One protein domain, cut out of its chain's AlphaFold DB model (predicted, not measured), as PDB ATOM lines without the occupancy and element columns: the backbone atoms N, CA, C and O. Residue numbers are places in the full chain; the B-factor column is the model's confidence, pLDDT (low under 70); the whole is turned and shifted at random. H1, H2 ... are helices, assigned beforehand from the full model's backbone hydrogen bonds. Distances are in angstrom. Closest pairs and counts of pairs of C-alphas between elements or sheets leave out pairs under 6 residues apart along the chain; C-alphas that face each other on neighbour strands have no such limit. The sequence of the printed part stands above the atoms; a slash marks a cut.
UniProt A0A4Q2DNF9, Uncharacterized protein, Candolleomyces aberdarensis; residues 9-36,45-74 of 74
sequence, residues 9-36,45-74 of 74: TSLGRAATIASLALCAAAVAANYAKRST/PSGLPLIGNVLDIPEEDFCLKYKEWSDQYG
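This is residues 9 to 36 and 45 to 74 of the 74 residues of an uncharacterized protein of Candolleomyces aberdarensis (UniProt A0A4Q2DNF9). A long, straight helix, H1, stands free, well away from a small head made of a loop, residues 45 to 61, that folds back near Pro 49 and leads to a shorter helix, H2. The printed part has 58 residues with two named helices, H1 then H2, and no named strand; the class is all helix. It is extended, with a radius of gyration of the C-alphas of 19.4 A, and spans 57 by 29 by 10 A, only just flat.

H1, residues 9 to 32, and H2, residues 62 to 73, are apart, with no C-alpha of the one within 8 A of the other. In both helices every O i to N i+4 pair is within hydrogen-bond range.

H1 begins at C-alpha 9 (111.655, 130.193, 72.840) and measures 34.4 A to C-alpha 32. H2 measures 16.2 A and ends at C-alpha 73 (66.716, 136.103, 46.941).

The C-alphas farthest apart, of Thr 9 and Leu 64, are separated by 57.1 A. The link from H1 to H2 runs across the cut: residues 37 to 44 are not printed, and C-alphas 36 and 45 are 18.5 A apart. Residues 9 to 10 and 34 to 36 have pLDDT under 70.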
ATOM      1  N   THR A   9     113.098 130.469  72.979       64.06
ATOM      2  CA  THR A   9     111.655 130.193  72.840       64.06
ATOM      3  C   THR A   9     110.779 131.448  72.788       64.06
ATOM      4  O   THR A   9     109.690 131.409  72.213       64.06
ATOM      5  N   SER A  10     111.218 132.575  73.354       64.44
ATOM      6  CA  SER A  10     110.474 133.841  73.311       64.44
ATOM      7  C   SER A  10     110.490 134.479  71.918       64.44
ATOM      8  O   SER A  10     109.462 135.000  71.482       64.44
ATOM      9  N   LEU A  11     111.611 134.372  71.196       73.81
ATOM     10  CA  LEU A  11     111.778 134.900  69.843       73.81
ATOM     11  C   LEU A  11     110.946 134.100  68.831       73.81
ATOM     12  O   LEU A  11     110.223 134.688  68.025       73.81
ATOM     13  N   GLY A  12     110.955 132.768  68.943       79.19
ATOM     14  CA  GLY A  12     110.107 131.897  68.124       79.19
ATOM     15  C   GLY A  12     108.612 132.150  68.347       79.19
ATOM     16  O   GLY A  12     107.845 132.273  67.393       79.19
ATOM     17  N   ARG A  13     108.188 132.326  69.606       84.88
ATOM     18  CA  ARG A  13     106.789 132.651  69.936       84.88
ATOM     19  C   ARG A  13     106.380 134.014  69.385       84.88
ATOM     20  O   ARG A  13     105.320 134.114  68.772       84.88
ATOM     21  N   ALA A  14     107.223 135.036  69.527       85.38
ATOM     22  CA  ALA A  14     106.959 136.357  68.961       85.38
ATOM     23  C   ALA A  14     106.802 136.304  67.432       85.38
ATOM     24  O   ALA A  14     105.852 136.878  66.900       85.38
ATOM     25  N   ALA A  15     107.661 135.549  66.738       87.06
ATOM     26  CA  ALA A  15     107.557 135.351  65.295       87.06
ATOM     27  C   ALA A  15     106.246 134.649  64.901       87.06
ATOM     28  O   ALA A  15     105.545 135.128  64.014       87.06
ATOM     29  N   THR A  16     105.854 133.575  65.598       91.44
ATOM     30  CA  THR A  16     104.585 132.875  65.309       91.44
ATOM     31  C   THR A  16     103.354 133.758  65.526       91.44
ATOM     32  O   THR A  16     102.447 133.759  64.695       91.44
ATOM     33  N   ILE A  17     103.333 134.554  66.603       93.94
ATOM     34  CA  ILE A  17     102.235 135.485  66.889       93.94
ATOM     35  C   ILE A  17     102.175 136.570  65.810       93.94
ATOM     36  O   ILE A  17     101.092 136.870  65.312       93.94
ATOM     37  N   ALA A  18     103.326 137.115  65.402       94.00
ATOM     38  CA  ALA A  18     103.401 138.111  64.337       94.00
ATOM     39  C   ALA A  18     102.905 137.555  62.990       94.00
ATOM     40  O   ALA A  18     102.120 138.217  62.312       94.00
ATOM     41  N   SER A  19     103.295 136.328  62.622       93.25
ATOM     42  CA  SER A  19     102.822 135.670  61.399       93.25
ATOM     43  C   SER A  19     101.308 135.438  61.416       93.25
ATOM     44  O   SER A  19     100.634 135.779  60.447       93.25
ATOM     45  N   LEU A  20     100.752 134.921  62.518       96.06
ATOM     46  CA  LEU A  20      99.306 134.705  62.648       96.06
ATOM     47  C   LEU A  20      98.522 136.019  62.607       96.06
ATOM     48  O   LEU A  20      97.505 136.104  61.918       96.06
ATOM     49  N   ALA A  21      99.009 137.055  63.295       95.75
ATOM     50  CA  ALA A  21      98.395 138.378  63.281       95.75
ATOM     51  C   ALA A  21      98.397 138.983  61.870       95.75
ATOM     52  O   ALA A  21      97.381 139.525  61.433       95.75
ATOM     53  N   LEU A  22      99.501 138.836  61.129       96.62
ATOM     54  CA  LEU A  22      99.606 139.306  59.749       96.62
ATOM     55  C   LEU A  22      98.638 138.562  58.818       96.62
ATOM     56  O   LEU A  22      97.939 139.200  58.030       96.62
ATOM     57  N   CYS A  23      98.547 137.233  58.933       96.12
ATOM     58  CA  CYS A  23      97.593 136.430  58.164       96.12
ATOM     59  C   CYS A  23      96.142 136.829  58.466       96.12
ATOM     60  O   CYS A  23      95.366 137.061  57.538       96.12
ATOM     61  N   ALA A  24      95.780 136.964  59.744       94.56
ATOM     62  CA  ALA A  24      94.438 137.373  60.149       94.56
ATOM     63  C   ALA A  24      94.090 138.780  59.635       94.56
ATOM     64  O   ALA A  24      93.009 138.985  59.083       94.56
ATOM     65  N   ALA A  25      95.022 139.732  59.742       94.88
ATOM     66  CA  ALA A  25      94.843 141.088  59.230       94.88
ATOM     67  C   ALA A  25      94.679 141.111  57.702       94.88
ATOM     68  O   ALA A  25      93.815 141.820  57.189       94.88
ATOM     69  N   ALA A  26      95.455 140.307  56.968       93.56
ATOM     70  CA  ALA A  26      95.330 140.193  55.518       93.56
ATOM     71  C   ALA A  26      93.969 139.609  55.105       93.56
ATOM     72  O   ALA A  26      93.333 140.132  54.188       93.56
ATOM     73  N   VAL A  27      93.488 138.567  55.791       91.88
ATOM     74  CA  VAL A  27      92.156 137.986  55.550       91.88
ATOM     75  C   VAL A  27      91.061 139.010  55.846       91.88
ATOM     76  O   VAL A  27      90.194 139.232  55.001       91.88
ATOM     77  N   ALA A  28      91.135 139.698  56.988       88.19
ATOM     78  CA  ALA A  28      90.173 140.729  57.366       88.19
ATOM     79  C   ALA A  28      90.150 141.895  56.364       88.19
ATOM     80  O   ALA A  28      89.079 142.333  55.952       88.19
ATOM     81  N   ALA A  29      91.318 142.360  55.907       87.25
ATOM     82  CA  ALA A  29      91.420 143.419  54.909       87.25
ATOM     83  C   ALA A  29      90.843 142.995  53.550       87.25
ATOM     84  O   ALA A  29      90.151 143.783  52.908       87.25
ATOM     85  N   ASN A  30      91.087 141.757  53.109       85.00
ATOM     86  CA  ASN A  30      90.488 141.221  51.883       85.00
ATOM     87  C   ASN A  30      88.966 141.083  52.005       85.00
ATOM     88  O   ASN A  30      88.249 141.393  51.057       85.00
ATOM     89  N   TYR A  31      88.474 140.666  53.172       80.38
ATOM     90  CA  TYR A  31      87.044 140.578  53.444       80.38
ATOM     91  C   TYR A  31      86.385 141.966  53.456       80.38
ATOM     92  O   TYR A  31      85.376 142.173  52.790       80.38
ATOM     93  N   ALA A  32      87.003 142.949  54.117       78.31
ATOM     94  CA  ALA A  32      86.514 144.328  54.170       78.31
ATOM     95  C   ALA A  32      86.529 145.016  52.792       78.31
ATOM     96  O   ALA A  32      85.605 145.749  52.444       78.31
ATOM     97  N   LYS A  33      87.548 144.739  51.965       70.75
ATOM     98  CA  LYS A  33      87.650 145.265  50.594       70.75
ATOM     99  C   LYS A  33      86.611 144.693  49.628       70.75
ATOM    100  O   LYS A  33      86.478 145.221  48.529       70.75
ATOM    101  N   ARG A  34      85.848 143.660  50.008       65.00
ATOM    102  CA  ARG A  34      84.731 143.162  49.187       65.00
ATOM    103  C   ARG A  34      83.511 144.100  49.168       65.00
ATOM    104  O   ARG A  34      82.554 143.807  48.454       65.00
ATOM    105  N   SER A  35      83.533 145.242  49.864       61.38
ATOM    106  CA  SER A  35      82.405 146.185  49.869       61.38
ATOM    107  C   SER A  35      82.359 147.120  48.640       61.38
ATOM    108  O   SER A  35      83.004 148.162  48.595       61.38
ATOM    109  N   THR A  36      81.524 146.725  47.669       63.19
ATOM    110  CA  THR A  36      80.465 147.524  46.999       63.19
ATOM    111  C   THR A  36      80.817 148.820  46.242       63.19
ATOM    112  O   THR A  36      80.658 149.921  46.762       63.19
ATOM    113  N   PRO A  45      71.904 132.584  49.076       92.44
ATOM    114  CA  PRO A  45      71.857 131.453  50.002       92.44
ATOM    115  C   PRO A  45      73.134 131.381  50.855       92.44
ATOM    116  O   PRO A  45      74.248 131.564  50.354       92.44
ATOM    117  N   SER A  46      72.969 131.137  52.157       89.44
ATOM    118  CA  SER A  46      74.058 131.167  53.144       89.44
ATOM    119  C   SER A  46      74.938 129.922  53.074       89.44
ATOM    120  O   SER A  46      74.496 128.856  53.480       89.44
ATOM    121  N   GLY A  47      76.195 130.080  52.644       91.06
ATOM    122  CA  GLY A  47      77.142 128.969  52.485       91.06
ATOM    123  C   GLY A  47      78.261 128.924  53.523       91.06
ATOM    124  O   GLY A  47      78.563 129.912  54.196       91.06
ATOM    125  N   LEU A  48      78.927 127.771  53.623       93.81
ATOM    126  CA  LEU A  48      80.067 127.584  54.522       93.81
ATOM    127  C   LEU A  48      81.303 128.389  54.063       93.81
ATOM    128  O   LEU A  48      81.514 128.547  52.858       93.81
ATOM    129  N   PRO A  49      82.192 128.820  54.984       84.75
ATOM    130  CA  PRO A  49      83.314 129.720  54.676       84.75
ATOM    131  C   PRO A  49      84.310 129.248  53.604       84.75
ATOM    132  O   PRO A  49      85.003 130.080  53.024       84.75
ATOM    133  N   LEU A  50      84.413 127.939  53.352       91.62
ATOM    134  CA  LEU A  50      85.361 127.369  52.383       91.62
ATOM    135  C   LEU A  50      84.688 126.706  51.179       91.62
ATOM    136  O   LEU A  50      85.218 126.790  50.077       91.62
ATOM    137  N   ILE A  51      83.539 126.058  51.376       93.88
ATOM    138  CA  ILE A  51      82.869 125.292  50.316       93.88
ATOM    139  C   ILE A  51      81.615 125.984  49.761       93.88
ATOM    140  O   ILE A  51      81.073 125.545  48.756       93.88
ATOM    141  N   GLY A  52      81.113 127.036  50.414       91.75
ATOM    142  CA  GLY A  52      79.829 127.640  50.066       91.75
ATOM    143  C   GLY A  52      78.642 126.693  50.293       91.75
ATOM    144  O   GLY A  52      78.603 125.987  51.298       91.75
ATOM    145  N   ASN A  53      77.687 126.705  49.358       93.81
ATOM    146  CA  ASN A  53      76.443 125.915  49.390       93.81
ATOM    147  C   ASN A  53      76.557 124.580  48.636       93.81
ATOM    148  O   ASN A  53      75.556 124.033  48.194       93.81
ATOM    149  N   VAL A  54      77.770 124.074  48.392       92.69
ATOM    150  CA  VAL A  54      77.961 122.882  47.543       92.69
ATOM    151  C   VAL A  54      77.234 121.655  48.099       92.69
ATOM    152  O   VAL A  54      76.711 120.864  47.325       92.69
ATOM    153  N   LEU A  55      77.147 121.526  49.425       93.00
ATOM    154  CA  LEU A  55      76.423 120.429  50.079       93.00
ATOM    155  C   LEU A  55      74.896 120.579  50.007       93.00
ATOM    156  O   LEU A  55      74.188 119.609  50.251       93.00
ATOM    157  N   ASP A  56      74.398 121.771  49.670       93.00
ATOM    158  CA  ASP A  56      72.968 122.081  49.581       93.00
ATOM    159  C   ASP A  56      72.427 121.940  48.147       93.00
ATOM    160  O   ASP A  56      71.229 122.118  47.910       93.00
ATOM    161  N   ILE A  57      73.305 121.643  47.180       93.81
ATOM    162  CA  ILE A  57      72.942 121.419  45.780       93.81
ATOM    163  C   ILE A  57      72.673 119.921  45.588       93.81
ATOM    164  O   ILE A  57      73.609 119.124  45.691       93.81
ATOM    165  N   PRO A  58      71.423 119.518  45.304       94.38
ATOM    166  CA  PRO A  58      71.121 118.125  45.010       94.38
ATOM    167  C   PRO A  58      71.718 117.715  43.653       94.38
ATOM    168  O   PRO A  58      71.808 118.532  42.734       94.38
ATOM    169  N   GLU A  59      72.146 116.453  43.530       93.12
ATOM    170  CA  GLU A  59      72.708 115.912  42.277       93.12
ATOM    171  C   GLU A  59      71.661 115.905  41.151       93.12
ATOM    172  O   GLU A  59      71.949 116.270  40.011       93.12
ATOM    173  N   GLU A  60      70.426 115.547  41.501       93.25
ATOM    174  CA  GLU A  60      69.237 115.653  40.660       93.25
ATOM    175  C   GLU A  60      68.508 116.974  40.977       93.25
ATOM    176  O   GLU A  60      68.565 117.469  42.099       93.25
ATOM    177  N   ASP A  61      67.835 117.592  40.004       93.44
ATOM    178  CA  ASP A  61      67.032 118.817  40.199       93.44
ATOM    179  C   ASP A  61      67.772 120.083  40.683       93.44
ATOM    180  O   ASP A  61      67.146 121.038  41.157       93.44
ATOM    181  N   PHE A  62      69.092 120.181  40.486       94.56
ATOM    182  CA  PHE A  62      69.853 121.408  40.780       94.56
ATOM    183  C   PHE A  62      69.236 122.665  40.132       94.56
ATOM    184  O   PHE A  62      69.226 123.735  40.739       94.56
ATOM    185  N   CYS A  63      68.648 122.544  38.934       95.31
ATOM    186  CA  CYS A  63      67.913 123.627  38.271       95.31
ATOM    187  C   CYS A  63      66.761 124.173  39.126       95.31
ATOM    188  O   CYS A  63      66.567 125.387  39.193       95.31
ATOM    189  N   LEU A  64      66.005 123.290  39.787       96.31
ATOM    190  CA  LEU A  64      64.905 123.683  40.662       96.31
ATOM    191  C   LEU A  64      65.438 124.384  41.911       96.31
ATOM    192  O   LEU A  64      64.886 125.407  42.308       96.31
ATOM    193  N   LYS A  65      66.547 123.893  42.476       95.12
ATOM    194  CA  LYS A  65      67.205 124.533  43.622       95.12
ATOM    195  C   LYS A  65      67.689 125.947  43.288       95.12
ATOM    196  O   LYS A  65      67.454 126.877  44.055       95.12
ATOM    197  N   TYR A  66      68.298 126.140  42.118       93.38
ATOM    198  CA  TYR A  66      68.691 127.474  41.654       93.38
ATOM    199  C   TYR A  66      67.491 128.384  41.395       93.38
ATOM    200  O   TYR A  66      67.556 129.573  41.705       93.38
ATOM    201  N   LYS A  67      66.392 127.835  40.865       95.38
ATOM    202  CA  LYS A  67      65.145 128.581  40.697       95.38
ATOM    203  C   LYS A  67      64.576 129.034  42.042       95.38
ATOM    204  O   LYS A  67      64.253 130.206  42.179       95.38
ATOM    205  N   GLU A  68      64.504 128.141  43.024       95.06
ATOM    206  CA  GLU A  68      64.057 128.454  44.386       95.06
ATOM    207  C   GLU A  68      64.898 129.578  45.003       95.06
ATOM    208  O   GLU A  68      64.350 130.529  45.554       95.06
ATOM    209  N   TRP A  69      66.225 129.528  44.849       94.56
ATOM    210  CA  TRP A  69      67.101 130.596  45.327       94.56
ATOM    211  C   TRP A  69      66.901 131.919  44.586       94.56
ATOM    212  O   TRP A  69      66.908 132.958  45.236       94.56
ATOM    213  N   SER A  70      66.693 131.919  43.268       92.06
ATOM    214  CA  SER A  70      66.363 133.158  42.545       92.06
ATOM    215  C   SER A  70      65.009 133.716  42.985       92.06
ATOM    216  O   SER A  70      64.900 134.907  43.239       92.06
ATOM    217  N   ASP A  71      64.001 132.865  43.181       94.31
ATOM    218  CA  ASP A  71      62.680 133.296  43.643       94.31
ATOM    219  C   ASP A  71      62.736 133.855  45.088       94.31
ATOM    220  O   ASP A  71      62.016 134.798  45.417       94.31
ATOM    221  N   GLN A  72      63.597 133.301  45.953       93.88
ATOM    222  CA  GLN A  72      63.745 133.728  47.351       93.88
ATOM    223  C   GLN A  72      64.615 134.979  47.518       93.88
ATOM    224  O   GLN A  72      64.338 135.811  48.385       93.88
ATOM    225  N   TYR A  73      65.695 135.082  46.747       91.44
ATOM    226  CA  TYR A  73      66.716 136.103  46.941       91.44
ATOM    227  C   TYR A  73      66.633 137.217  45.893       91.44
ATOM    228  O   TYR A  73      66.733 138.379  46.272       91.44
ATOM    229  N   GLY A  74      66.357 136.906  44.626       81.69
ATOM    230  CA  GLY A  74      66.263 137.866  43.516       81.69
ATOM    231  C   GLY A  74      67.241 137.548  42.401       81.69
ATOM    232  O   GLY A  74      68.390 138.037  42.479       81.69
TER     233      GLY A  74